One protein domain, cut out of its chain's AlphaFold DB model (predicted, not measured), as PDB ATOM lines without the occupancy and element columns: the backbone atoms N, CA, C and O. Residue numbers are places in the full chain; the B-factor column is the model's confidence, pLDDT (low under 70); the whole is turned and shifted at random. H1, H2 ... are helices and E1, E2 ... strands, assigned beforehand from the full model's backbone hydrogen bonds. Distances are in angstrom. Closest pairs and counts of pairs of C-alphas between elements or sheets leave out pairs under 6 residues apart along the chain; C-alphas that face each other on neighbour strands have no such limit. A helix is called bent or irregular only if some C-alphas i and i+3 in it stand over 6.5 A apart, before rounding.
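AT A GLANCE: This is residues 10 to 59 and 79 to 235 of the 383 residues of an uncharacterized protein of Antrodiella citrinella (UniProt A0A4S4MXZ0). Two lobes are joined by one long helix: a seven-stranded sheet, folded back on itself like part of a barrel, and a smaller lobe where the far part of H3 packs with H4 and the hairpin of E9 and E10. H2 packs on E2 and E3, while the short strands E1 and E11 pair beside H1, away from the large sheet. The printed part has 207 residues, with four named helices and eleven named strands in the order E1 H1 E2 E3 E4 E5 E6 E7 H2 E8 H3 E9 E10 H4 E11, a mixed class. The large sheet is antiparallel, in the order E5 E4 E8 E2 E3 E7 E6. The whole is only just compact, close to loose, with a radius of gyration of the C-alphas of 19.7 A and spans of 61 by 42 by 28 A.

IN THESE COORDINATES: E1, residues 14 to 16, begins at C-alpha (87.817, 137.728, 128.201). H1 is residues 37 to 40, E2 46 to 56 with 25.0 A, E3 81 to 86, E4 103 to 106, E5 112 to 115, E6 117 to 121 and E7 124 to 130 with 19.3 A. H2 is residues 136 to 142 and E8 148 to 152. H3, residues 154 to 182, measures 41.2 A and ends at (117.521, 143.556, 130.457). E9 is residues 188 to 190, E10 199 to 201, H4 208 to 223 with 22.4 A, and E11 230 to 232, ending at (90.970, 130.836, 128.568).

HOW THE PARTS SIT: In this folded sheet, one sheet bent back into two leaves, E5 E4 E8 face E3 E7 E6, with E2 as the hinge. E2 bends by 76 degrees at residue 50, pairing with E8 before it, N 49 and O 149 at 2.9 A, and with E3 after it, N 55 and O 83 at 2.9 A. H2 is on the sheet at a height of 8.4 A; its closest C-alphas to E2 are Leu 140 and Cys 54, 6.4 A. H3 only grazes the sheet with residues 154 to 160. Its residues 173 to 182 touch H4, Val 177 and Val 214 having the closest C-alphas, 6.3 A, at a steep tilt of 54 degrees, opposite ways. In the hairpin E9 and E10, N 201 and O 188 are 2.8 A apart. E1 and E11 are parallel, with N 15 and O 230 at 2.8 A. In H2, H3 and H4 every O i to N i+4 pair is within hydrogen-bond range; H1 is too short for one.

THE WHOLE: The farthest C-alphas, Asp 137 and Glu 209, are 61.5 A apart. Residues 60 to 78 are not printed, leaving 10.9 A between C-alphas 59 and 79. The links E1 to H1 and E3 to E4 are long. Residue 59 and residues 133 to 135 have pLDDT under 70.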
ATOM      1  N   PRO A  10      86.627 146.152 128.088       91.31
ATOM      2  CA  PRO A  10      86.535 145.901 126.654       91.31
ATOM      3  C   PRO A  10      85.801 144.590 126.351       91.31
ATOM      4  O   PRO A  10      85.956 143.607 127.075       91.31
ATOM      5  N   LEU A  11      85.022 144.555 125.266       89.44
ATOM      6  CA  LEU A  11      84.253 143.361 124.878       89.44
ATOM      7  C   LEU A  11      85.144 142.146 124.591       89.44
ATOM      8  O   LEU A  11      84.714 141.012 124.757       89.44
ATOM      9  N   ASP A  12      86.379 142.389 124.167       91.50
ATOM     10  CA  ASP A  12      87.378 141.384 123.840       91.50
ATOM     11  C   ASP A  12      88.352 141.104 124.996       91.50
ATOM     12  O   ASP A  12      89.377 140.461 124.776       91.50
ATOM     13  N   TYR A  13      88.055 141.575 126.213       94.56
ATOM     14  CA  TYR A  13      88.897 141.343 127.388       94.56
ATOM     15  C   TYR A  13      88.978 139.858 127.755       94.56
ATOM     16  O   TYR A  13      90.071 139.352 127.964       94.56
ATOM     17  N   HIS A  14      87.850 139.151 127.843       95.69
ATOM     18  CA  HIS A  14      87.817 137.728 128.201       95.69
ATOM     19  C   HIS A  14      87.514 136.893 126.960       95.69
ATOM     20  O   HIS A  14      86.442 137.016 126.368       95.69
ATOM     21  N   ARG A  15      88.481 136.075 126.542       94.50
ATOM     22  CA  ARG A  15      88.434 135.309 125.295       94.50
ATOM     23  C   ARG A  15      88.525 133.825 125.608       94.50
ATOM     24  O   ARG A  15      89.569 133.334 126.025       94.50
ATOM     25  N   ILE A  16      87.439 133.096 125.383       93.12
ATOM     26  CA  ILE A  16      87.487 131.635 125.412       93.12
ATOM     27  C   ILE A  16      88.017 131.179 124.054       93.12
ATOM     28  O   ILE A  16      87.326 131.311 123.046       93.12
ATOM     29  N   VAL A  17      89.261 130.707 124.029       91.88
ATOM     30  CA  VAL A  17      89.932 130.250 122.798       91.88
ATOM     31  C   VAL A  17      89.720 128.757 122.546       91.88
ATOM     32  O   VAL A  17      89.970 128.268 121.447       91.88
ATOM     33  N   SER A  18      89.189 128.042 123.538       88.62
ATOM     34  CA  SER A  18      88.781 126.651 123.386       88.62
ATOM     35  C   SER A  18      87.452 126.511 122.628       88.62
ATOM     36  O   SER A  18      86.484 127.207 122.945       88.62
ATOM     37  N   PRO A  19      87.351 125.557 121.682       86.69
ATOM     38  CA  PRO A  19      86.097 125.254 120.999       86.69
ATOM     39  C   PRO A  19      85.092 124.486 121.875       86.69
ATOM     40  O   PRO A  19      83.908 124.435 121.540       86.69
ATOM     41  N   THR A  20      85.546 123.848 122.957       87.69
ATOM     42  CA  THR A  20      84.726 122.977 123.815       87.69
ATOM     43  C   THR A  20      84.344 123.626 125.136       87.69
ATOM     44  O   THR A  20      83.324 123.253 125.724       87.69
ATOM     45  N   LEU A  21      85.111 124.618 125.587       89.56
ATOM     46  CA  LEU A  21      84.854 125.295 126.845       89.56
ATOM     47  C   LEU A  21      83.660 126.238 126.698       89.56
ATOM     48  O   LEU A  21      83.658 127.161 125.888       89.56
ATOM     49  N   GLN A  22      82.639 126.029 127.521       89.81
ATOM     50  CA  GLN A  22      81.468 126.897 127.579       89.81
ATOM     51  C   GLN A  22      81.224 127.346 129.012       89.81
ATOM     52  O   GLN A  22      81.456 126.600 129.963       89.81
ATOM     53  N   ILE A  23      80.733 128.575 129.162       92.44
ATOM     54  CA  ILE A  23      80.301 129.087 130.460       92.44
ATOM     55  C   ILE A  23      79.033 128.317 130.852       92.44
ATOM     56  O   ILE A  23      78.059 128.353 130.096       92.44
ATOM     57  N   PRO A  24      79.017 127.622 132.004       90.75
ATOM     58  CA  PRO A  24      77.829 126.906 132.447       90.75
ATOM     59  C   PRO A  24      76.622 127.841 132.571       90.75
ATOM     60  O   PRO A  24      76.689 128.852 133.261       90.75
ATOM     61  N   THR A  25      75.509 127.480 131.932       91.62
ATOM     62  CA  THR A  25      74.225 128.203 132.037       91.62
ATOM     63  C   THR A  25      73.270 127.572 133.050       91.62
ATOM     64  O   THR A  25      72.241 128.154 133.379       91.62
ATOM     65  N   ASP A  26      73.575 126.355 133.508       92.62
ATOM     66  CA  ASP A  26      72.812 125.648 134.534       92.62
ATOM     67  C   ASP A  26      73.071 126.293 135.898       92.62
ATOM     68  O   ASP A  26      74.130 126.099 136.502       92.62
ATOM     69  N   THR A  27      72.090 127.054 136.383       91.69
ATOM     70  CA  THR A  27      72.195 127.807 137.636       91.69
ATOM     71  C   THR A  27      72.228 126.923 138.880       91.69
ATOM     72  O   THR A  27      72.435 127.439 139.971       91.69
ATOM     73  N   GLN A  28      72.063 125.601 138.735       90.12
ATOM     74  CA  GLN A  28      72.208 124.623 139.818       90.12
ATOM     75  C   GLN A  28      73.653 124.130 139.995       90.12
ATOM     76  O   GLN A  28      73.927 123.313 140.875       90.12
ATOM     77  N   LYS A  29      74.598 124.600 139.171       92.50
ATOM     78  CA  LYS A  29      76.018 124.233 139.252       92.50
ATOM     79  C   LYS A  29      76.897 125.470 139.403       92.50
ATOM     80  O   LYS A  29      76.625 126.473 138.757       92.50
ATOM     81  N   PRO A  30      77.979 125.421 140.188       95.38
ATOM     82  CA  PRO A  30      78.905 126.541 140.287       95.38
ATOM     83  C   PRO A  30      79.723 126.690 138.997       95.38
ATOM     84  O   PRO A  30      80.257 125.712 138.467       95.38
ATOM     85  N   ILE A  31      79.870 127.923 138.518       96.25
ATOM     86  CA  ILE A  31      80.812 128.284 137.461       96.25
ATOM     87  C   ILE A  31      82.234 128.136 138.024       96.25
ATOM     88  O   ILE A  31      82.522 128.609 139.130       96.25
ATOM     89  N   PRO A  32      83.143 127.457 137.306       93.81
ATOM     90  CA  PRO A  32      84.492 127.245 137.797       93.81
ATOM     91  C   PRO A  32      85.320 128.537 137.789       93.81
ATOM     92  O   PRO A  32      85.176 129.403 136.922       93.81
ATOM     93  N   VAL A  33      86.260 128.632 138.731       92.56
ATOM     94  CA  VAL A  33      87.301 129.665 138.747       92.56
ATOM     95  C   VAL A  33      88.102 129.589 137.447       92.56
ATOM     96  O   VAL A  33      88.621 128.537 137.084       92.56
ATOM     97  N   GLY A  34      88.211 130.725 136.769       90.50
ATOM     98  CA  GLY A  34      88.665 130.887 135.385       90.50
ATOM     99  C   GLY A  34      87.561 131.476 134.499       90.50
ATOM    100  O   GLY A  34      87.845 132.218 133.559       90.50
ATOM    101  N   LEU A  35      86.299 131.200 134.843       95.44
ATOM    102  CA  LEU A  35      85.126 131.611 134.078       95.44
ATOM    103  C   LEU A  35      84.151 132.488 134.869       95.44
ATOM    104  O   LEU A  35      83.095 132.784 134.328       95.44
ATOM    105  N   LEU A  36      84.452 132.905 136.103       97.19
ATOM    106  CA  LEU A  36      83.533 133.681 136.958       97.19
ATOM    107  C   LEU A  36      83.208 135.067 136.385       97.19
ATOM    108  O   LEU A  36      84.013 135.647 135.656       97.19
ATOM    109  N   ALA A  37      82.083 135.663 136.781       97.69
ATOM    110  CA  ALA A  37      81.681 137.006 136.367       97.69
ATOM    111  C   ALA A  37      82.755 138.056 136.668       97.69
ATOM    112  O   ALA A  37      83.042 138.885 135.806       97.69
ATOM    113  N   CYS A  38      83.411 137.976 137.833       96.94
ATOM    114  CA  CYS A  38      84.537 138.848 138.180       96.94
ATOM    115  C   CYS A  38      85.765 138.688 137.269       96.94
ATOM    116  O   CYS A  38      86.577 139.602 137.186       96.94
ATOM    117  N   GLN A  39      85.914 137.553 136.583       95.94
ATOM    118  CA  GLN A  39      87.015 137.291 135.650       95.94
ATOM    119  C   GLN A  39      86.630 137.624 134.207       95.94
ATOM    120  O   GLN A  39      87.482 138.042 133.432       95.94
ATOM    121  N   ARG A  40      85.350 137.481 133.846       96.12
ATOM    122  CA  ARG A  40      84.823 137.887 132.534       96.12
ATOM    123  C   ARG A  40      84.693 139.406 132.422       96.12
ATOM    124  O   ARG A  40      84.954 139.979 131.370       96.12
ATOM    125  N   ASN A  41      84.285 140.054 133.512       96.56
ATOM    126  CA  ASN A  41      84.127 141.498 133.617       96.56
ATOM    127  C   ASN A  41      84.667 141.989 134.977       96.56
ATOM    128  O   ASN A  41      83.907 142.086 135.943       96.56
ATOM    129  N   PRO A  42      85.965 142.332 135.078       95.12
ATOM    130  CA  PRO A  42      86.595 142.697 136.348       95.12
ATOM    131  C   PRO A  42      86.115 144.034 136.926       95.12
ATOM    132  O   PRO A  42      86.310 144.287 138.117       95.12
ATOM    133  N   LEU A  43      85.454 144.869 136.115       94.81
ATOM    134  CA  LEU A  43      84.823 146.119 136.547       94.81
ATOM    135  C   LEU A  43      83.347 145.951 136.951       94.81
ATOM    136  O   LEU A  43      82.729 146.925 137.391       94.81
ATOM    137  N   LEU A  44      82.775 144.745 136.825       96.19
ATOM    138  CA  LEU A  44      81.427 144.446 137.307       96.19
ATOM    139  C   LEU A  44      81.392 144.524 138.837       96.19
ATOM    140  O   LEU A  44      82.182 143.875 139.522       96.19
ATOM    141  N   ARG A  45      80.472 145.334 139.365       95.81
ATOM    142  CA  ARG A  45      80.412 145.661 140.800       95.81
ATOM    143  C   ARG A  45      79.377 144.864 141.569       95.81
ATOM    144  O   ARG A  45      79.549 144.660 142.770       95.81
ATOM    145  N   GLU A  46      78.320 144.460 140.880       97.69
ATOM    146  CA  GLU A  46      77.161 143.804 141.462       97.69
ATOM    147  C   GLU A  46      76.586 142.750 140.516       97.69
ATOM    148  O   GLU A  46      76.735 142.841 139.295       97.69
ATOM    149  N   LEU A  47      75.966 141.727 141.098       97.88
ATOM    150  CA  LEU A  47      75.339 140.613 140.393       97.88
ATOM    151  C   LEU A  47      74.282 139.968 141.290       97.88
ATOM    152  O   LEU A  47      74.452 139.911 142.503       97.88
ATOM    153  N   VAL A  48      73.229 139.419 140.688       98.00
ATOM    154  CA  VAL A  48      72.334 138.466 141.358       98.00
ATOM    155  C   VAL A  48      72.705 137.052 140.920       98.00
ATOM    156  O   VAL A  48      72.861 136.798 139.726       98.00
ATOM    157  N   SER A  49      72.852 136.140 141.876       97.69
ATOM    158  CA  SER A  49      73.280 134.752 141.654       97.69
ATOM    159  C   SER A  49      72.450 133.776 142.485       97.69
ATOM    160  O   SER A  49      71.712 134.203 143.367       97.69
ATOM    161  N   GLN A  50      72.562 132.473 142.225       97.31
ATOM    162  CA  GLN A  50      71.875 131.439 143.007       97.31
ATOM    163  C   GLN A  50      72.802 130.786 144.027       97.31
ATOM    164  O   GLN A  50      73.965 130.509 143.730       97.31
ATOM    165  N   VAL A  51      72.269 130.509 145.217       97.38
ATOM    166  CA  VAL A  51      72.964 129.732 146.249       97.38
ATOM    167  C   VAL A  51      72.997 128.260 145.844       97.38
ATOM    168  O   VAL A  51      71.955 127.642 145.654       97.38
ATOM    169  N   ILE A  52      74.190 127.679 145.747       95.94
ATOM    170  CA  ILE A  52      74.388 126.258 145.420       95.94
ATOM    171  C   ILE A  52      74.581 125.427 146.685       95.94
ATOM    172  O   ILE A  52      74.057 124.323 146.800       95.94
ATOM    173  N   SER A  53      75.360 125.946 147.630       95.25
ATOM    174  CA  SER A  53      75.666 125.269 148.886       95.25
ATOM    175  C   SER A  53      75.882 126.294 149.990       95.25
ATOM    176  O   SER A  53      76.454 127.357 149.743       95.25
ATOM    177  N   CYS A  54      75.448 125.952 151.198       94.12
ATOM    178  CA  CYS A  54      75.743 126.685 152.417       94.12
ATOM    179  C   CYS A  54      76.050 125.681 153.531       94.12
ATOM    180  O   CYS A  54      75.217 124.834 153.858       94.12
ATOM    181  N   THR A  55      77.254 125.745 154.091       91.81
ATOM    182  CA  THR A  55      77.709 124.824 155.140       91.81
ATOM    183  C   THR A  55      78.474 125.565 156.222       91.81
ATOM    184  O   THR A  55      79.097 126.588 155.965       91.81
ATOM    185  N   VAL A  56      78.485 125.039 157.444       89.25
ATOM    186  CA  VAL A  56      79.325 125.597 158.512       89.25
ATOM    187  C   VAL A  56      80.794 125.378 158.170       89.25
ATOM    188  O   VAL A  56      81.192 124.256 157.849       89.25
ATOM    189  N   SER A  57      81.607 126.431 158.266       86.06
ATOM    190  CA  SER A  57      83.040 126.315 158.032       86.06
ATOM    191  C   SER A  57      83.673 125.468 159.129       86.06
ATOM    192  O   SER A  57      83.680 125.824 160.312       86.06
ATOM    193  N   GLN A  58      84.242 124.334 158.737       75.44
ATOM    194  CA  GLN A  58      85.088 123.550 159.623       75.44
ATOM    195  C   GLN A  58      86.453 124.226 159.634       75.44
ATOM    196  O   GLN A  58      87.244 124.039 158.713       75.44
ATOM    197  N   SER A  59      86.714 125.062 160.643       55.75
ATOM    198  CA  SER A  59      87.959 125.829 160.729       55.75
ATOM    199  C   SER A  59      89.167 124.920 160.487       55.75
ATOM    200  O   SER A  59      89.498 124.097 161.346       55.75
ATOM    201  N   VAL A  79      84.080 134.366 165.826       72.38
ATOM    202  CA  VAL A  79      82.786 134.351 165.147       72.38
ATOM    203  C   VAL A  79      82.772 133.127 164.235       72.38
ATOM    204  O   VAL A  79      83.738 132.891 163.501       72.38
ATOM    205  N   ALA A  80      81.727 132.309 164.337       85.69
ATOM    206  CA  ALA A  80      81.557 131.162 163.458       85.69
ATOM    207  C   ALA A  80      81.426 131.651 162.008       85.69
ATOM    208  O   ALA A  80      80.750 132.643 161.744       85.69
ATOM    209  N   LEU A  81      82.096 130.974 161.078       90.31
ATOM    210  CA  LEU A  81      82.002 131.268 159.651       90.31
ATOM    211  C   LEU A  81      81.124 130.212 158.984       90.31
ATOM    212  O   LEU A  81      81.203 129.031 159.325       90.31
ATOM    213  N   ILE A  82      80.338 130.630 158.003       92.62
ATOM    214  CA  ILE A  82      79.681 129.747 157.043       92.62
ATOM    215  C   ILE A  82      80.363 129.890 155.681       92.62
ATOM    216  O   ILE A  82      80.878 130.951 155.327       92.62
ATOM    217  N   GLU A  83      80.376 128.798 154.937       95.06
ATOM    218  CA  GLU A  83      80.896 128.681 153.584       95.06
ATOM    219  C   GLU A  83      79.720 128.663 152.615       95.06
ATOM    220  O   GLU A  83      78.851 127.798 152.703       95.06
ATOM    221  N   VAL A  84      79.696 129.624 151.695       96.62
ATOM    222  CA  VAL A  84      78.642 129.770 150.691       96.62
ATOM    223  C   VAL A  84      79.246 129.614 149.300       96.62
ATOM    224  O   VAL A  84      80.177 130.328 148.921       96.62
ATOM    225  N   ILE A  85      78.700 128.688 148.517       97.62
ATOM    226  CA  ILE A  85      79.028 128.511 147.100       97.62
ATOM    227  C   ILE A  85      77.855 129.028 146.281       97.62
ATOM    228  O   ILE A  85      76.705 128.669 146.537       97.62
ATOM    229  N   LEU A  86      78.159 129.852 145.283       98.38
ATOM    230  CA  LEU A  86      77.182 130.454 144.382       98.38
ATOM    231  C   LEU A  86      77.359 129.919 142.960       98.38
ATOM    232  O   LEU A  86      78.426 129.402 142.620       98.38
ATOM    233  N   HIS A  87      76.324 130.061 142.131       98.19
ATOM    234  CA  HIS A  87      76.407 129.748 140.705       98.19
ATOM    235  C   HIS A  87      77.491 130.599 140.035       98.19
ATOM    236  O   HIS A  87      78.380 130.077 139.377       98.19
ATOM    237  N   ASP A  88      77.449 131.907 140.263       98.25
ATOM    238  CA  ASP A  88      78.440 132.873 139.794       98.25
ATOM    239  C   ASP A  88      78.695 133.956 140.856       98.25
ATOM    240  O   ASP A  88      77.908 134.107 141.796       98.25
ATOM    241  N   THR A  89      79.787 134.710 140.740       98.31
ATOM    242  CA  THR A  89      80.136 135.755 141.710       98.31
ATOM    243  C   THR A  89      80.942 136.900 141.104       98.31
ATOM    244  O   THR A  89      81.784 136.719 140.220       98.31
ATOM    245  N   VAL A  90      80.699 138.105 141.626       98.00
ATOM    246  CA  VAL A  90      81.522 139.295 141.365       98.00
ATOM    247  C   VAL A  90      82.672 139.441 142.353       98.00
ATOM    248  O   VAL A  90      83.452 140.371 142.196       98.00
ATOM    249  N   LEU A  91      82.821 138.548 143.336       98.31
ATOM    250  CA  LEU A  91      83.933 138.552 144.289       98.31
ATOM    251  C   LEU A  91      85.024 137.585 143.813       98.31
ATOM    252  O   LEU A  91      84.750 136.428 143.502       98.31
ATOM    253  N   PHE A  92      86.263 138.059 143.709       97.69
ATOM    254  CA  PHE A  92      87.387 137.252 143.248       97.69
ATOM    255  C   PHE A  92      87.892 136.357 144.391       97.69
ATOM    256  O   PHE A  92      88.230 136.885 145.458       97.69
ATOM    257  N   PRO A  93      87.964 135.025 144.195       96.31
ATOM    258  CA  PRO A  93      88.634 134.138 145.137       96.31
ATOM    259  C   PRO A  93      90.146 134.355 145.087       96.31
ATOM    260  O   PRO A  93      90.692 134.563 144.008       96.31
ATOM    261  N   GLU A  94      90.837 134.230 146.220       90.00
ATOM    262  CA  GLU A  94      92.305 134.247 146.246       90.00
ATOM    263  C   GLU A  94      92.886 133.278 145.203       90.00
ATOM    264  O   GLU A  94      92.472 132.114 145.099       90.00
ATOM    265  N   GLY A  95      93.854 133.755 144.418       87.00
ATOM    266  CA  GLY A  95      94.425 132.963 143.338       87.00
ATOM    267  C   GLY A  95      95.570 133.656 142.616       87.00
ATOM    268  O   GLY A  95      95.580 134.872 142.446       87.00
ATOM    269  N   GLY A  96      96.551 132.855 142.190       82.06
ATOM    270  CA  GLY A  96      97.672 133.324 141.377       82.06
ATOM    271  C   GLY A  96      98.495 134.428 142.033       82.06
ATOM    272  O   GLY A  96      99.008 135.247 141.301       82.06
ATOM    273  N   GLY A  97      98.571 134.487 143.371       86.12
ATOM    274  CA  GLY A  97      99.281 135.530 144.125       86.12
ATOM    275  C   GLY A  97      98.473 136.805 144.402       86.12
ATOM    276  O   GLY A  97      98.908 137.629 145.205       86.12
ATOM    277  N   GLN A  98      97.286 136.961 143.803       88.62
ATOM    278  CA  GLN A  98      96.374 138.064 144.101       88.62
ATOM    279  C   GLN A  98      95.480 137.729 145.307       88.62
ATOM    280  O   GLN A  98      94.830 136.676 145.303       88.62
ATOM    281  N   PRO A  99      95.389 138.619 146.316       91.75
ATOM    282  CA  PRO A  99      94.500 138.405 147.452       91.75
ATOM    283  C   PRO A  99      93.019 138.463 147.053       91.75
ATOM    284  O   PRO A  99      92.637 139.152 146.105       91.75
ATOM    285  N   HIS A 100      92.179 137.778 147.830       94.50
ATOM    286  CA  HIS A 100      90.728 137.762 147.646       94.50
ATOM    287  C   HIS A 100      90.084 139.153 147.787       94.50
ATOM    288  O   HIS A 100      90.611 140.059 148.458       94.50
ATOM    289  N   ASP A 101      88.886 139.290 147.223       97.19
ATOM    290  CA  ASP A 101      88.019 140.433 147.498       97.19
ATOM    291  C   ASP A 101      87.222 140.284 148.786       97.19
ATOM    292  O   ASP A 101      87.089 139.208 149.366       97.19
ATOM    293  N   ILE A 102      86.650 141.409 149.197       96.56
ATOM    294  CA  ILE A 102      85.613 141.499 150.218       96.56
ATOM    295  C   ILE A 102      84.362 142.094 149.577       96.56
ATOM    296  O   ILE A 102      84.451 142.787 148.559       96.56
ATOM    297  N   GLY A 103      83.206 141.856 150.178       97.38
ATOM    298  CA  GLY A 103      81.952 142.386 149.667       97.38
ATOM    299  C   GLY A 103      80.790 142.123 150.603       97.38
ATOM    300  O   GLY A 103      80.982 141.792 151.771       97.38
ATOM    301  N   VAL A 104      79.587 142.279 150.073       98.00
ATOM    302  CA  VAL A 104      78.334 142.120 150.801       98.00
ATOM    303  C   VAL A 104      77.391 141.251 149.982       98.00
ATOM    304  O   VAL A 104      77.268 141.415 148.766       98.00
ATOM    305  N   PHE A 105      76.717 140.334 150.664       97.88
ATOM    306  CA  PHE A 105      75.564 139.618 150.152       97.88
ATOM    307  C   PHE A 105      74.264 140.260 150.634       97.88
ATOM    308  O   PHE A 105      74.184 140.744 151.761       97.88
ATOM    309  N   THR A 106      73.241 140.227 149.789       97.56
ATOM    310  CA  THR A 106      71.879 140.662 150.104       97.56
ATOM    311  C   THR A 106      70.928 139.496 149.884       97.56
ATOM    312  O   THR A 106      70.729 139.065 148.746       97.56
ATOM    313  N   THR A 107      70.367 138.963 150.964       95.00
ATOM    314  CA  THR A 107      69.395 137.860 150.929       95.00
ATOM    315  C   THR A 107      68.033 138.338 150.417       95.00
ATOM    316  O   THR A 107      67.786 139.537 150.263       95.00
ATOM    317  N   SER A 108      67.126 137.406 150.108       89.75
ATOM    318  CA  SER A 108      65.821 137.716 149.497       89.75
ATOM    319  C   SER A 108      64.900 138.584 150.362       89.75
ATOM    320  O   SER A 108      64.014 139.253 149.840       89.75
ATOM    321  N   ASP A 109      65.099 138.567 151.676       90.12
ATOM    322  CA  ASP A 109      64.423 139.413 152.664       90.12
ATOM    323  C   ASP A 109      65.103 140.784 152.860       90.12
ATOM    324  O   ASP A 109      64.634 141.603 153.650       90.12
ATOM    325  N   GLY A 110      66.172 141.066 152.107       92.25
ATOM    326  CA  GLY A 110      66.901 142.334 152.125       92.25
ATOM    327  C   GLY A 110      67.991 142.419 153.193       92.25
ATOM    328  O   GLY A 110      68.573 143.489 153.384       92.25
ATOM    329  N   GLU A 111      68.286 141.324 153.892       93.94
ATOM    330  CA  GLU A 111      69.314 141.309 154.925       93.94
ATOM    331  C   GLU A 111      70.731 141.363 154.323       93.94
ATOM    332  O   GLU A 111      71.035 140.706 153.328       93.94
ATOM    333  N   LEU A 112      71.623 142.153 154.934       95.12
ATOM    334  CA  LEU A 112      72.996 142.351 154.453       95.12
ATOM    335  C   LEU A 112      74.004 141.499 155.219       95.12
ATOM    336  O   LEU A 112      74.035 141.550 156.446       95.12
ATOM    337  N   TRP A 113      74.866 140.780 154.509       95.56
ATOM    338  CA  TRP A 113      75.848 139.862 155.084       95.56
ATOM    339  C   TRP A 113      77.249 140.152 154.548       95.56
ATOM    340  O   TRP A 113      77.467 140.110 153.340       95.56
ATOM    341  N   ASP A 114      78.205 140.429 155.433       95.81
ATOM    342  CA  ASP A 114      79.584 140.706 155.027       95.81
ATOM    343  C   ASP A 114      80.293 139.428 154.560       95.81
ATOM    344  O   ASP A 114      80.327 138.420 155.264       95.81
ATOM    345  N   VAL A 115      80.930 139.489 153.395       96.69
ATOM    346  CA  VAL A 115      81.839 138.452 152.902       96.69
ATOM    347  C   VAL A 115      83.259 138.875 153.243       96.69
ATOM    348  O   VAL A 115      83.772 139.863 152.707       96.69
ATOM    349  N   VAL A 116      83.894 138.137 154.152       94.50
ATOM    350  CA  VAL A 116      85.196 138.520 154.725       94.50
ATOM    351  C   VAL A 116      86.379 137.819 154.070       94.50
ATOM    352  O   VAL A 116      87.500 138.308 154.184       94.50
ATOM    353  N   ASP A 117      86.142 136.693 153.398       94.56
ATOM    354  CA  ASP A 117      87.161 135.909 152.697       94.56
ATOM    355  C   ASP A 117      86.512 135.148 151.530       94.56
ATOM    356  O   ASP A 117      85.336 134.779 151.596       94.56
ATOM    357  N   VAL A 118      87.263 134.922 150.455       96.94
ATOM    358  CA  VAL A 118      86.822 134.132 149.301       96.94
ATOM    359  C   VAL A 118      87.987 133.270 148.837       96.94
ATOM    360  O   VAL A 118      89.024 133.783 148.421       96.94
ATOM    361  N   LYS A 119      87.822 131.947 148.863       92.81
ATOM    362  CA  LYS A 119      88.888 131.003 148.496       92.81
ATOM    363  C   LYS A 119      88.480 130.090 147.365       92.81
ATOM    364  O   LYS A 119      87.309 129.755 147.198       92.81
ATOM    365  N   ARG A 120      89.477 129.633 146.615       91.31
ATOM    366  CA  ARG A 120      89.304 128.582 145.617       91.31
ATOM    367  C   ARG A 120      89.407 127.203 146.272       91.31
ATOM    368  O   ARG A 120      90.475 126.839 146.753       91.31
ATOM    369  N   HIS A 121      88.346 126.401 146.185       88.56
ATOM    370  CA  HIS A 121      88.347 124.983 146.580       88.56
ATOM    371  C   HIS A 121      87.843 124.116 145.434       88.56
ATOM    372  O   HIS A 121      86.758 124.354 144.917       88.56
ATOM    373  N   GLY A 122      88.633 123.131 144.992       80.50
ATOM    374  CA  GLY A 122      88.208 122.180 143.950       80.50
ATOM    375  C   GLY A 122      87.802 122.809 142.606       80.50
ATOM    376  O   GLY A 122      87.129 122.165 141.816       80.50
ATOM    377  N   GLY A 123      88.192 124.065 142.348       85.88
ATOM    378  CA  GLY A 123      87.765 124.823 141.168       85.88
ATOM    379  C   GLY A 123      86.575 125.756 141.395       85.88
ATOM    380  O   GLY A 123      86.189 126.441 140.459       85.88
ATOM    381  N   HIS A 124      86.035 125.852 142.608       92.75
ATOM    382  CA  HIS A 124      84.896 126.713 142.945       92.75
ATOM    383  C   HIS A 124      85.310 127.877 143.845       92.75
ATOM    384  O   HIS A 124      86.244 127.749 144.639       92.75
ATOM    385  N   ALA A 125      84.604 129.004 143.730       95.81
ATOM    386  CA  ALA A 125      84.716 130.114 144.669       95.81
ATOM    387  C   ALA A 125      83.849 129.840 145.907       95.81
ATOM    388  O   ALA A 125      82.627 129.719 145.807       95.81
ATOM    389  N   VAL A 126      84.493 129.742 147.066       97.00
ATOM    390  CA  VAL A 126      83.853 129.553 148.371       97.00
ATOM    391  C   VAL A 126      83.952 130.855 149.147       97.00
ATOM    392  O   VAL A 126      85.052 131.354 149.380       97.00
ATOM    393  N   HIS A 127      82.805 131.393 149.542       98.06
ATOM    394  CA  HIS A 127      82.691 132.660 150.252       98.06
ATOM    395  C   HIS A 127      82.534 132.390 151.742       98.06
ATOM    396  O   HIS A 127      81.670 131.611 152.138       98.06
ATOM    397  N   TYR A 128      83.346 133.042 152.563       95.50
ATOM    398  CA  TYR A 128      83.281 132.935 154.011       95.50
ATOM    399  C   TYR A 128      82.517 134.127 154.567       95.50
ATOM    400  O   TYR A 128      82.935 135.280 154.421       95.50
ATOM    401  N   VAL A 129      81.403 133.829 155.222       94.75
ATOM    402  CA  VAL A 129      80.490 134.818 155.793       94.75
ATOM    403  C   VAL A 129      80.436 134.605 157.308       94.75
ATOM    404  O   VAL A 129      80.228 133.473 157.750       94.75
ATOM    405  N   PRO A 130      80.643 135.640 158.136       92.06
ATOM    406  CA  PRO A 130      80.443 135.535 159.576       92.06
ATOM    407  C   PRO A 130      78.967 135.327 159.916       92.06
ATOM    408  O   PRO A 130      78.104 136.066 159.443       92.06
ATOM    409  N   ALA A 131      78.678 134.344 160.768       87.31
ATOM    410  CA  ALA A 131      77.350 134.171 161.337       87.31
ATOM    411  C   ALA A 131      76.985 135.396 162.191       87.31
ATOM    412  O   ALA A 131      77.812 135.918 162.948       87.31
ATOM    413  N   LYS A 132      75.741 135.866 162.074       81.56
ATOM    414  CA  LYS A 132      75.227 136.951 162.909       81.56
ATOM    415  C   LYS A 132      74.797 136.384 164.258       81.56
ATOM    416  O   LYS A 132      73.871 135.590 164.341       81.56
ATOM    417  N   GLY A 133      75.468 136.816 165.322       65.75
ATOM    418  CA  GLY A 133      75.228 136.298 166.668       65.75
ATOM    419  C   GLY A 133      75.898 134.942 166.918       65.75
ATOM    420  O   GLY A 133      76.808 134.538 166.199       65.75
ATOM    421  N   ASN A 134      75.476 134.260 167.986       57.38
ATOM    422  CA  ASN A 134      76.036 132.963 168.387       57.38
ATOM    423  C   ASN A 134      75.308 131.761 167.755       57.38
ATOM    424  O   ASN A 134      75.667 130.628 168.072       57.38
ATOM    425  N   ASP A 135      74.300 131.989 166.908       69.75
ATOM    426  CA  ASP A 135      73.500 130.922 166.303       69.75
ATOM    427  C   ASP A 135      73.855 130.741 164.819       69.75
ATOM    428  O   ASP A 135      73.597 131.595 163.970       69.75
ATOM    429  N   VAL A 136      74.503 129.618 164.514       77.31
ATOM    430  CA  VAL A 136      74.912 129.257 163.153       77.31
ATOM    431  C   VAL A 136      73.724 128.743 162.337       77.31
ATOM    432  O   VAL A 136      73.724 128.884 161.114       77.31
ATOM    433  N   ASP A 137      72.692 128.205 162.989       80.06
ATOM    434  CA  ASP A 137      71.527 127.648 162.305       80.06
ATOM    435  C   ASP A 137      70.695 128.754 161.648       80.06
ATOM    436  O   ASP A 137      70.159 128.563 160.557       80.06
ATOM    437  N   ASP A 138      70.628 129.934 162.264       76.12
ATOM    438  CA  ASP A 138      69.958 131.101 161.681       76.12
ATOM    439  C   ASP A 138      70.710 131.651 160.463       76.12
ATOM    440  O   ASP A 138      70.093 132.016 159.456       76.12
ATOM    441  N   ALA A 139      72.045 131.613 160.492       80.56
ATOM    442  CA  ALA A 139      72.848 131.950 159.324       80.56
ATOM    443  C   ALA A 139      72.577 130.967 158.172       80.56
ATOM    444  O   ALA A 139      72.296 131.406 157.064       80.56
ATOM    445  N   LEU A 140      72.548 129.652 158.424       86.25
ATOM    446  CA  LEU A 140      72.238 128.650 157.391       86.25
ATOM    447  C   LEU A 140      70.837 128.830 156.779       86.25
ATOM    448  O   LEU A 140      70.671 128.668 155.570       86.25
ATOM    449  N   LYS A 141      69.832 129.204 157.583       86.75
ATOM    450  CA  LYS A 141      68.466 129.480 157.093       86.75
ATOM    451  C   LYS A 141      68.405 130.677 156.144       86.75
ATOM    452  O   LYS A 141      67.516 130.723 155.298       86.75
ATOM    453  N   SER A 142      69.339 131.616 156.269       88.50
ATOM    454  CA  SER A 142      69.386 132.834 155.451       88.50
ATOM    455  C   SER A 142      69.892 132.569 154.023       88.50
ATOM    456  O   SER A 142      69.591 133.332 153.107       88.50
ATOM    457  N   PHE A 143      70.602 131.455 153.797       92.12
ATOM    458  CA  PHE A 143      71.158 131.063 152.496       92.12
ATOM    459  C   PHE A 143      70.525 129.761 151.988       92.12
ATOM    460  O   PHE A 143      71.172 128.718 151.885       92.12
ATOM    461  N   VAL A 144      69.233 129.816 151.655       91.94
ATOM    462  CA  VAL A 144      68.492 128.657 151.133       91.94
ATOM    463  C   VAL A 144      69.025 128.256 149.753       91.94
ATOM    464  O   VAL A 144      69.119 129.089 148.852       91.94
ATOM    465  N   ILE A 145      69.338 126.974 149.555       95.81
ATOM    466  CA  ILE A 145      69.802 126.442 148.264       95.81
ATOM    467  C   ILE A 145      68.764 126.734 147.165       95.81
ATOM    468  O   ILE A 145      67.566 126.534 147.354       95.81
ATOM    469  N   GLY A 146      69.231 127.222 146.017       94.50
ATOM    470  CA  GLY A 146      68.421 127.637 144.871       94.50
ATOM    471  C   GLY A 146      67.824 129.044 144.985       94.50
ATOM    472  O   GLY A 146      67.288 129.547 143.998       94.50
ATOM    473  N   SER A 147      67.920 129.701 146.146       94.75
ATOM    474  CA  SER A 147      67.464 131.086 146.297       94.75
ATOM    475  C   SER A 147      68.401 132.074 145.599       94.75
ATOM    476  O   SER A 147      69.600 131.823 145.448       94.75
ATOM    477  N   ASN A 148      67.839 133.206 145.171       96.94
ATOM    478  CA  ASN A 148      68.606 134.305 144.597       96.94
ATOM    479  C   ASN A 148      69.237 135.148 145.704       96.94
ATOM    480  O   ASN A 148      68.573 135.504 146.678       96.94
ATOM    481  N   ILE A 149      70.486 135.540 145.489       97.38
ATOM    482  CA  ILE A 149      71.243 136.411 146.371       97.38
ATOM    483  C   ILE A 149      71.870 137.554 145.580       97.38
ATOM    484  O   ILE A 149      72.455 137.342 144.515       97.38
ATOM    485  N   GLY A 150      71.727 138.773 146.088       98.25
ATOM    486  CA  GLY A 150      72.464 139.928 145.595       98.25
ATOM    487  C   GLY A 150      73.904 139.874 146.090       98.25
ATOM    488  O   GLY A 150      74.156 139.513 147.234       98.25
ATOM    489  N   ILE A 151      74.852 140.227 145.236       98.56
ATOM    490  CA  ILE A 151      76.277 140.278 145.547       98.56
ATOM    491  C   ILE A 151      76.773 141.648 145.126       98.56
ATOM    492  O   ILE A 151      76.553 142.045 143.984       98.56
ATOM    493  N   ALA A 152      77.482 142.342 146.008       98.38
ATOM    494  CA  ALA A 152      78.112 143.613 145.692       98.38
ATOM    495  C   ALA A 152      79.506 143.703 146.317       98.38
ATOM    496  O   ALA A 152      79.723 143.270 147.445       98.38
ATOM    497  N   LEU A 153      80.454 144.325 145.613       97.25
ATOM    498  CA  LEU A 153      81.748 144.694 146.208       97.25
ATOM    499  C   LEU A 153      81.580 145.751 147.320       97.25
ATOM    500  O   LEU A 153      82.349 145.787 148.281       97.25
ATOM    501  N   GLY A 154      80.589 146.638 147.182       95.06
ATOM    502  CA  GLY A 154      80.500 147.867 147.975       95.06
ATOM    503  C   GLY A 154      81.706 148.792 147.754       95.06
ATOM    504  O   GLY A 154      82.627 148.482 146.997       95.06
ATOM    505  N   ASP A 155      81.734 149.941 148.429       94.25
ATOM    506  CA  ASP A 155      82.795 150.938 148.208       94.25
ATOM    507  C   ASP A 155      84.178 150.431 148.640       94.25
ATOM    508  O   ASP A 155      85.165 150.591 147.919       94.25
ATOM    509  N   LYS A 156      84.252 149.764 149.800       94.00
ATOM    510  CA  LYS A 156      85.507 149.204 150.326       94.00
ATOM    511  C   LYS A 156      86.025 148.052 149.467       94.00
ATOM    512  O   LYS A 156      87.223 147.996 149.193       94.00
ATOM    513  N   GLY A 157      85.142 147.147 149.036       95.19
ATOM    514  CA  GLY A 157      85.520 146.053 148.146       95.19
ATOM    515  C   GLY A 157      85.948 146.566 146.778       95.19
ATOM    516  O   GLY A 157      86.936 146.081 146.238       95.19
ATOM    517  N   LEU A 158      85.299 147.612 146.253       94.44
ATOM    518  CA  LEU A 158      85.691 148.230 144.986       94.44
ATOM    519  C   LEU A 158      87.081 148.870 145.065       94.44
ATOM    520  O   LEU A 158      87.896 148.666 144.169       94.44
ATOM    521  N   GLN A 159      87.372 149.619 146.132       93.50
ATOM    522  CA  GLN A 159      88.704 150.198 146.341       93.50
ATOM    523  C   GLN A 159      89.781 149.110 146.409       93.50
ATOM    524  O   GLN A 159      90.793 149.211 145.721       93.50
ATOM    525  N   ARG A 160      89.529 148.041 147.176       93.31
ATOM    526  CA  ARG A 160      90.427 146.882 147.278       93.31
ATOM    527  C   ARG A 160      90.636 146.197 145.926       93.31
ATOM    528  O   ARG A 160      91.774 145.931 145.552       93.31
ATOM    529  N   ARG A 161      89.555 145.947 145.186       95.06
ATOM    530  CA  ARG A 161      89.593 145.328 143.858       95.06
ATOM    531  C   ARG A 161      90.462 146.132 142.897       95.06
ATOM    532  O   ARG A 161      91.310 145.558 142.223       95.06
ATOM    533  N   LEU A 162      90.243 147.446 142.825       93.50
ATOM    534  CA  LEU A 162      90.981 148.325 141.919       93.50
ATOM    535  C   LEU A 162      92.464 148.404 142.286       93.50
ATOM    536  O   LEU A 162      93.301 148.366 141.386       93.50
ATOM    537  N   ASP A 163      92.788 148.462 143.578       93.19
ATOM    538  CA  ASP A 163      94.169 148.414 144.062       93.19
ATOM    539  C   ASP A 163      94.852 147.106 143.636       93.19
ATOM    540  O   ASP A 163      95.847 147.126 142.911       93.19
ATOM    541  N   HIS A 164      94.246 145.959 143.952       94.12
ATOM    542  CA  HIS A 164      94.784 144.651 143.579       94.12
ATOM    543  C   HIS A 164      94.963 144.492 142.066       94.12
ATOM    544  O   HIS A 164      96.026 144.063 141.619       94.12
ATOM    545  N   MET A 165      93.952 144.858 141.269       93.62
ATOM    546  CA  MET A 165      94.031 144.801 139.806       93.62
ATOM    547  C   MET A 165      95.166 145.678 139.270       93.62
ATOM    548  O   MET A 165      95.894 145.253 138.372       93.62
ATOM    549  N   SER A 166      95.323 146.884 139.823       92.56
ATOM    550  CA  SER A 166      96.346 147.838 139.392       92.56
ATOM    551  C   SER A 166      97.743 147.308 139.685       92.56
ATOM    552  O   SER A 166      98.590 147.291 138.791       92.56
ATOM    553  N   VAL A 167      97.988 146.819 140.903       93.31
ATOM    554  CA  VAL A 167      99.315 146.324 141.290       93.31
ATOM    555  C   VAL A 167      99.640 145.002 140.590       93.31
ATOM    556  O   VAL A 167     100.758 144.843 140.104       93.31
ATOM    557  N   HIS A 168      98.681 144.082 140.444       94.44
ATOM    558  CA  HIS A 168      98.915 142.820 139.732       94.44
ATOM    559  C   HIS A 168      99.226 143.059 138.249       94.44
ATOM    560  O   HIS A 168     100.206 142.536 137.725       94.44
ATOM    561  N   THR A 169      98.459 143.924 137.581       94.50
ATOM    562  CA  THR A 169      98.747 144.317 136.191       94.50
ATOM    563  C   THR A 169     100.115 144.991 136.075       94.50
ATOM    564  O   THR A 169     100.884 144.686 135.164       94.50
ATOM    565  N   SER A 170     100.445 145.872 137.025       94.88
ATOM    566  CA  SER A 170     101.748 146.547 137.073       94.88
ATOM    567  C   SER A 170     102.896 145.555 137.238       94.88
ATOM    568  O   SER A 170     103.944 145.746 136.629       94.88
ATOM    569  N   GLN A 171     102.706 144.483 138.011       96.06
ATOM    570  CA  GLN A 171     103.698 143.423 138.156       96.06
ATOM    571  C   GLN A 171     103.972 142.729 136.818       96.06
ATOM    572  O   GLN A 171     105.136 142.626 136.438       96.06
ATOM    573  N   HIS A 172     102.938 142.298 136.085       96.25
ATOM    574  CA  HIS A 172     103.121 141.660 134.771       96.25
ATOM    575  C   HIS A 172     103.844 142.578 133.790       96.25
ATOM    576  O   HIS A 172     104.791 142.155 133.128       96.25
ATOM    577  N   LEU A 173     103.438 143.850 133.739       96.81
ATOM    578  CA  LEU A 173     104.083 144.849 132.894       96.81
ATOM    579  C   LEU A 173     105.560 145.030 133.265       96.81
ATOM    580  O   LEU A 173     106.424 144.975 132.393       96.81
ATOM    581  N   LEU A 174     105.852 145.202 134.557       97.69
ATOM    582  CA  LEU A 174     107.209 145.383 135.061       97.69
ATOM    583  C   LEU A 174     108.094 144.179 134.722       97.69
ATOM    584  O   LEU A 174     109.184 144.352 134.183       97.69
ATOM    585  N   SER A 175     107.606 142.966 134.983       97.69
ATOM    586  CA  SER A 175     108.299 141.724 134.642       97.69
ATOM    587  C   SER A 175     108.586 141.622 133.141       97.69
ATOM    588  O   SER A 175     109.721 141.337 132.764       97.69
ATOM    589  N   ALA A 176     107.606 141.926 132.284       96.94
ATOM    590  CA  ALA A 176     107.772 141.877 130.831       96.94
ATOM    591  C   ALA A 176     108.788 142.912 130.309       96.94
ATOM    592  O   ALA A 176     109.590 142.616 129.420       96.94
ATOM    593  N   VAL A 177     108.794 144.130 130.862       97.88
ATOM    594  CA  VAL A 177     109.763 145.173 130.489       97.88
ATOM    595  C   VAL A 177     111.176 144.796 130.932       97.88
ATOM    596  O   VAL A 177     112.106 144.872 130.129       97.88
ATOM    597  N   ILE A 178     111.340 144.328 132.171       98.19
ATOM    598  CA  ILE A 178     112.637 143.875 132.693       98.19
ATOM    599  C   ILE A 178     113.186 142.720 131.847       98.19
ATOM    600  O   ILE A 178     114.345 142.747 131.425       98.19
ATOM    601  N   GLU A 179     112.359 141.716 131.557       96.69
ATOM    602  CA  GLU A 179     112.778 140.563 130.764       96.69
ATOM    603  C   GLU A 179     113.119 140.961 129.323       96.69
ATOM    604  O   GLU A 179     114.139 140.531 128.779       96.69
ATOM    605  N   SER A 180     112.320 141.827 128.697       95.69
ATOM    606  CA  SER A 180     112.550 142.243 127.311       95.69
ATOM    607  C   SER A 180     113.792 143.124 127.146       95.69
ATOM    608  O   SER A 180     114.597 142.837 126.250       95.69
ATOM    609  N   GLN A 181     113.981 144.134 128.004       96.31
ATOM    610  CA  GLN A 181     115.084 145.096 127.909       96.31
ATOM    611  C   GLN A 181     116.393 144.567 128.504       96.31
ATOM    612  O   GLN A 181     117.450 144.738 127.901       96.31
ATOM    613  N   LEU A 182     116.333 143.913 129.668       96.12
ATOM    614  CA  LEU A 182     117.521 143.556 130.457       96.12
ATOM    615  C   LEU A 182     117.852 142.060 130.421       96.12
ATOM    616  O   LEU A 182     118.893 141.656 130.942       96.12
ATOM    617  N   LYS A 183     116.984 141.231 129.821       97.25
ATOM    618  CA  LYS A 183     117.108 139.759 129.792       97.25
ATOM    619  C   LYS A 183     117.198 139.140 131.188       97.25
ATOM    620  O   LYS A 183     117.842 138.109 131.380       97.25
ATOM    621  N   LEU A 184     116.549 139.774 132.164       96.19
ATOM    622  CA  LEU A 184     116.452 139.274 133.528       96.19
ATOM    623  C   LEU A 184     115.090 138.593 133.722       96.19
ATOM    624  O   LEU A 184     114.070 139.277 133.660       96.19
ATOM    625  N   PRO A 185     115.045 137.270 133.955       95.50
ATOM    626  CA  PRO A 185     113.790 136.595 134.256       95.50
ATOM    627  C   PRO A 185     113.273 136.999 135.642       95.50
ATOM    628  O   PRO A 185     114.054 137.264 136.557       95.50
ATOM    629  N   THR A 186     111.952 136.984 135.816       95.12
ATOM    630  CA  THR A 186     111.336 137.116 137.145       95.12
ATOM    631  C   THR A 186     111.509 135.814 137.924       95.12
ATOM    632  O   THR A 186     111.108 134.752 137.453       95.12
ATOM    633  N   LEU A 187     112.105 135.890 139.115       93.94
ATOM    634  CA  LEU A 187     112.322 134.736 139.993       93.94
ATOM    635  C   LEU A 187     111.138 134.499 140.928       93.94
ATOM    636  O   LEU A 187     110.678 133.371 141.095       93.94
ATOM    637  N   SER A 188     110.659 135.574 141.547       94.38
ATOM    638  CA  SER A 188     109.535 135.567 142.474       94.38
ATOM    639  C   SER A 188     108.871 136.941 142.487       94.38
ATOM    640  O   SER A 188     109.417 137.919 141.971       94.38
ATOM    641  N   TRP A 189     107.677 137.023 143.057       94.69
ATOM    642  CA  TRP A 189     106.981 138.282 143.277       94.69
ATOM    643  C   TRP A 189     105.965 138.128 144.405       94.69
ATOM    644  O   TRP A 189     105.571 137.015 144.763       94.69
ATOM    645  N   SER A 190     105.533 139.250 144.979       92.19
ATOM    646  CA  SER A 190     104.472 139.248 145.984       92.19
ATOM    647  C   SER A 190     103.680 140.547 145.962       92.19
ATOM    648  O   SER A 190     104.260 141.636 145.971       92.19
ATOM    649  N   LEU A 191     102.353 140.410 145.979       89.81
ATOM    650  CA  LEU A 191     101.414 141.500 146.219       89.81
ATOM    651  C   LEU A 191     101.136 141.565 147.718       89.81
ATOM    652  O   LEU A 191     100.458 140.704 148.281       89.81
ATOM    653  N   THR A 192     101.718 142.556 148.380       85.56
ATOM    654  CA  THR A 192     101.655 142.683 149.838       85.56
ATOM    655  C   THR A 192     100.594 143.696 150.257       85.56
ATOM    656  O   THR A 192     100.206 144.583 149.499       85.56
ATOM    657  N   ALA A 193     100.085 143.556 151.483       79.00
ATOM    658  CA  ALA A 193      99.134 144.515 152.027       79.00
ATOM    659  C   ALA A 193      99.836 145.830 152.395       79.00
ATOM    660  O   ALA A 193     100.874 145.824 153.070       79.00
ATOM    661  N   TYR A 194      99.217 146.954 152.028       75.56
ATOM    662  CA  TYR A 194      99.654 148.284 152.443       75.56
ATOM    663  C   TYR A 194      99.861 148.353 153.973       75.56
ATOM    664  O   TYR A 194      99.030 147.835 154.726       75.56
ATOM    665  N   PRO A 195     100.941 148.994 154.467       85.00
ATOM    666  CA  PRO A 195     101.922 149.812 153.740       85.00
ATOM    667  C   PRO A 195     103.140 149.044 153.214       85.00
ATOM    668  O   PRO A 195     104.110 149.661 152.780       85.00
ATOM    669  N   THR A 196     103.132 147.712 153.286       88.50
ATOM    670  CA  THR A 196     104.251 146.909 152.784       88.50
ATOM    671  C   THR A 196     104.332 147.074 151.264       88.50
ATOM    672  O   THR A 196     103.292 147.032 150.607       88.50
ATOM    673  N   PRO A 197     105.525 147.292 150.685       89.06
ATOM    674  CA  PRO A 197     105.663 147.376 149.241       89.06
ATOM    675  C   PRO A 197     105.516 145.992 148.606       89.06
ATOM    676  O   PRO A 197     106.012 144.985 149.125       89.06
ATOM    677  N   SER A 198     104.840 145.949 147.463       93.31
ATOM    678  CA  SER A 198     104.881 144.788 146.574       93.31
ATOM    679  C   SER A 198     106.236 144.738 145.865       93.31
ATOM    680  O   SER A 198     106.874 145.778 145.682       93.31
ATOM    681  N   TYR A 199     106.698 143.548 145.486       94.44
ATOM    682  CA  TYR A 199     108.025 143.382 144.892       94.44
ATOM    683  C   TYR A 199     108.052 142.347 143.771       94.44
ATOM    684  O   TYR A 199     107.225 141.436 143.719       94.44
ATOM    685  N   VAL A 200     109.062 142.493 142.912       95.19
ATOM    686  CA  VAL A 200     109.486 141.531 141.892       95.19
ATOM    687  C   VAL A 200     110.964 141.241 142.133       95.19
ATOM    688  O   VAL A 200     111.766 142.164 142.262       95.19
ATOM    689  N   GLU A 201     111.316 139.966 142.232       96.44
ATOM    690  CA  GLU A 201     112.681 139.503 142.458       96.44
ATOM    691  C   GLU A 201     113.345 139.105 141.138       96.44
ATOM    692  O   GLU A 201     112.758 138.406 140.307       96.44
ATOM    693  N   VAL A 202     114.595 139.533 140.966       96.38
ATOM    694  CA  VAL A 202     115.414 139.308 139.768       96.38
ATOM    695  C   VAL A 202     116.798 138.761 140.151       96.38
ATOM    696  O   VAL A 202     117.243 138.978 141.278       96.38
ATOM    697  N   PRO A 203     117.530 138.082 139.241       97.06
ATOM    698  CA  PRO A 203     118.767 137.360 139.581       97.06
ATOM    699  C   PRO A 203     119.945 138.219 140.047       97.06
ATOM    700  O   PRO A 203     120.927 137.687 140.564       97.06
ATOM    701  N   ARG A 204     119.894 139.534 139.822       96.75
ATOM    702  CA  ARG A 204     120.932 140.481 140.233       96.75
ATOM    703  C   ARG A 204     120.332 141.843 140.538       96.75
ATOM    704  O   ARG A 204     119.271 142.187 140.026       96.75
ATOM    705  N   ALA A 205     121.070 142.652 141.291       95.94
ATOM    706  CA  ALA A 205     120.743 144.060 141.441       95.94
ATOM    707  C   ALA A 205     120.749 144.775 140.075       95.94
ATOM    708  O   ALA A 205     121.607 144.515 139.220       95.94
ATOM    709  N   MET A 206     119.785 145.675 139.893       95.69
ATOM    710  CA  MET A 206     119.730 146.591 138.756       95.69
ATOM    711  C   MET A 206     120.450 147.892 139.113       95.69
ATOM    712  O   MET A 206     120.421 148.335 140.263       95.69
ATOM    713  N   THR A 207     121.101 148.493 138.126       98.06
ATOM    714  CA  THR A 207     121.689 149.833 138.245       98.06
ATOM    715  C   THR A 207     120.597 150.902 138.307       98.06
ATOM    716  O   THR A 207     119.441 150.652 137.963       98.06
ATOM    717  N   VAL A 208     120.947 152.111 138.747       98.00
ATOM    718  CA  VAL A 208     119.989 153.227 138.840       98.00
ATOM    719  C   VAL A 208     119.474 153.619 137.451       98.00
ATOM    720  O   VAL A 208     118.297 153.938 137.284       98.00
ATOM    721  N   GLU A 209     120.340 153.535 136.445       98.06
ATOM    722  CA  GLU A 209     120.029 153.801 135.046       98.06
ATOM    723  C   GLU A 209     119.067 152.746 134.483       98.06
ATOM    724  O   GLU A 209     118.071 153.100 133.854       98.06
ATOM    725  N   GLU A 210     119.304 151.459 134.769       98.00
ATOM    726  CA  GLU A 210     118.388 150.368 134.401       98.00
ATOM    727  C   GLU A 210     117.013 150.541 135.056       98.00
ATOM    728  O   GLU A 210     115.995 150.421 134.378       98.00
ATOM    729  N   ILE A 211     116.971 150.867 136.355       97.88
ATOM    730  CA  ILE A 211     115.717 151.124 137.084       97.88
ATOM    731  C   ILE A 211     114.944 152.274 136.433       97.88
ATOM    732  O   ILE A 211     113.745 152.149 136.190       97.88
ATOM    733  N   SER A 212     115.630 153.377 136.129       98.12
ATOM    734  CA  SER A 212     115.005 154.564 135.536       98.12
ATOM    735  C   SER A 212     114.450 154.265 134.140       98.12
ATOM    736  O   SER A 212     113.291 154.570 133.870       98.12
ATOM    737  N   SER A 213     115.226 153.577 133.295       98.06
ATOM    738  CA  SER A 213     114.803 153.152 131.951       98.06
ATOM    739  C   SER A 213     113.574 152.237 131.990       98.06
ATOM    740  O   SER A 213     112.609 152.451 131.256       98.06
ATOM    741  N   VAL A 214     113.576 151.234 132.875       98.25
ATOM    742  CA  VAL A 214     112.435 150.321 133.057       98.25
ATOM    743  C   VAL A 214     111.198 151.088 133.528       98.25
ATOM    744  O   VAL A 214     110.104 150.871 133.009       98.25
ATOM    745  N   GLN A 215     111.355 152.004 134.487       97.88
ATOM    746  CA  GLN A 215     110.250 152.807 135.006       97.88
ATOM    747  C   GLN A 215     109.639 153.715 133.927       97.88
ATOM    748  O   GLN A 215     108.414 153.800 133.819       97.88
ATOM    749  N   GLU A 216     110.464 154.397 133.133       98.12
ATOM    750  CA  GLU A 216     110.009 155.246 132.026       98.12
ATOM    751  C   GLU A 216     109.239 154.439 130.980       98.12
ATOM    752  O   GLU A 216     108.147 154.840 130.570       98.12
ATOM    753  N   GLU A 217     109.756 153.269 130.609       98.00
ATOM    754  CA  GLU A 217     109.115 152.396 129.632       98.00
ATOM    755  C   GLU A 217     107.768 151.853 130.130       98.00
ATOM    756  O   GLU A 217     106.769 151.909 129.407       98.00
ATOM    757  N   CYS A 218     107.708 151.363 131.373       97.62
ATOM    758  CA  CYS A 218     106.453 150.925 131.984       97.62
ATOM    759  C   CYS A 218     105.412 152.050 131.960       97.62
ATOM    760  O   CYS A 218     104.282 151.842 131.518       97.62
ATOM    761  N   ASN A 219     105.799 153.261 132.376       96.62
ATOM    762  CA  ASN A 219     104.900 154.413 132.362       96.62
ATOM    763  C   ASN A 219     104.438 154.753 130.942       96.62
ATOM    764  O   ASN A 219     103.253 155.011 130.745       96.62
ATOM    765  N   ARG A 220     105.326 154.700 129.942       97.38
ATOM    766  CA  ARG A 220     104.956 154.903 128.536       97.38
ATOM    767  C   ARG A 220     103.865 153.925 128.097       97.38
ATOM    768  O   ARG A 220     102.870 154.360 127.525       97.38
ATOM    769  N   TYR A 221     104.000 152.634 128.408       96.12
ATOM    770  CA  TYR A 221     102.981 151.632 128.073       96.12
ATOM    771  C   TYR A 221     101.646 151.848 128.788       96.12
ATOM    772  O   TYR A 221     100.594 151.628 128.185       96.12
ATOM    773  N   VAL A 222     101.674 152.324 130.035       93.62
ATOM    774  CA  VAL A 222     100.460 152.727 130.758       93.62
ATOM    775  C   VAL A 222      99.799 153.932 130.079       93.62
ATOM    776  O   VAL A 222      98.594 153.902 129.835       93.62
ATOM    777  N   PHE A 223     100.569 154.963 129.713       94.12
ATOM    778  CA  PHE A 223     100.055 156.155 129.027       94.12
ATOM    779  C   PHE A 223      99.504 155.863 127.627       94.12
ATOM    780  O   PHE A 223      98.546 156.507 127.207       94.12
ATOM    781  N   GLU A 224     100.070 154.884 126.917       95.25
ATOM    782  CA  GLU A 224      99.541 154.402 125.634       95.25
ATOM    783  C   GLU A 224      98.165 153.735 125.766       95.25
ATOM    784  O   GLU A 224      97.464 153.597 124.767       95.25
ATOM    785  N   GLY A 225      97.775 153.311 126.974       90.25
ATOM    786  CA  GLY A 225      96.507 152.620 127.200       90.25
ATOM    787  C   GLY A 225      96.449 151.277 126.476       90.25
ATOM    788  O   GLY A 225      95.423 150.942 125.879       90.25
ATOM    789  N   ARG A 226      97.559 150.524 126.479       89.94
ATOM    790  CA  ARG A 226      97.632 149.225 125.798       89.94
ATOM    791  C   ARG A 226      96.531 148.295 126.286       89.94
ATOM    792  O   ARG A 226      96.318 148.134 127.487       89.94
ATOM    793  N   GLN A 227      95.849 147.676 125.329       90.69
ATOM    794  CA  GLN A 227      94.786 146.728 125.624       90.69
ATOM    795  C   GLN A 227      95.356 145.486 126.310       90.69
ATOM    796  O   GLN A 227      96.422 144.988 125.948       90.69
ATOM    797  N   ILE A 228      94.605 144.987 127.285       91.75
ATOM    798  CA  ILE A 228      94.885 143.749 128.001       91.75
ATOM    799  C   ILE A 228      93.718 142.814 127.719       91.75
ATOM    800  O   ILE A 228      92.564 143.236 127.778       91.75
ATOM    801  N   HIS A 229      94.022 141.554 127.435       94.06
ATOM    802  CA  HIS A 229      93.037 140.489 127.342       94.06
ATOM    803  C   HIS A 229      93.524 139.261 128.109       94.06
ATOM    804  O   HIS A 229      94.713 139.101 128.380       94.06
ATOM    805  N   VAL A 230      92.581 138.397 128.455       93.94
ATOM    806  CA  VAL A 230      92.781 137.105 129.095       93.94
ATOM    807  C   VAL A 230      92.221 136.054 128.155       93.94
ATOM    808  O   VAL A 230      91.059 136.128 127.751       93.94
ATOM    809  N   GLU A 231      93.053 135.079 127.814       94.19
ATOM    810  CA  GLU A 231      92.648 133.911 127.041       94.19
ATOM    811  C   GLU A 231      92.436 132.728 127.982       94.19
ATOM    812  O   GLU A 231      93.197 132.527 128.932       94.19
ATOM    813  N   VAL A 232      91.359 131.982 127.751       92.38
ATOM    814  CA  VAL A 232      90.970 130.836 128.568       92.38
ATOM    815  C   VAL A 232      90.725 129.630 127.677       92.38
ATOM    816  O   VAL A 232      89.948 129.677 126.723       92.38
ATOM    817  N   GLU A 233      91.363 128.531 128.044       89.38
ATOM    818  CA  GLU A 233      91.222 127.212 127.441       89.38
ATOM    819  C   GLU A 233      91.179 126.149 128.541       89.38
ATOM    820  O   GLU A 233      91.506 126.429 129.701       89.38
ATOM    821  N   GLU A 234      90.734 124.933 128.215       83.69
ATOM    822  CA  GLU A 234      90.912 123.833 129.151       83.69
ATOM    823  C   GLU A 234      92.397 123.602 129.391       83.69
ATOM    824  O   GLU A 234      93.219 123.653 128.477       83.69
ATOM    825  N   LEU A 235      92.728 123.256 130.631       75.25
ATOM    826  CA  LEU A 235      94.021 122.670 130.905       75.25
ATOM    827  C   LEU A 235      94.072 121.309 130.204       75.25
ATOM    828  O   LEU A 235      93.606 120.303 130.745       75.25
TER     829      LEU A 235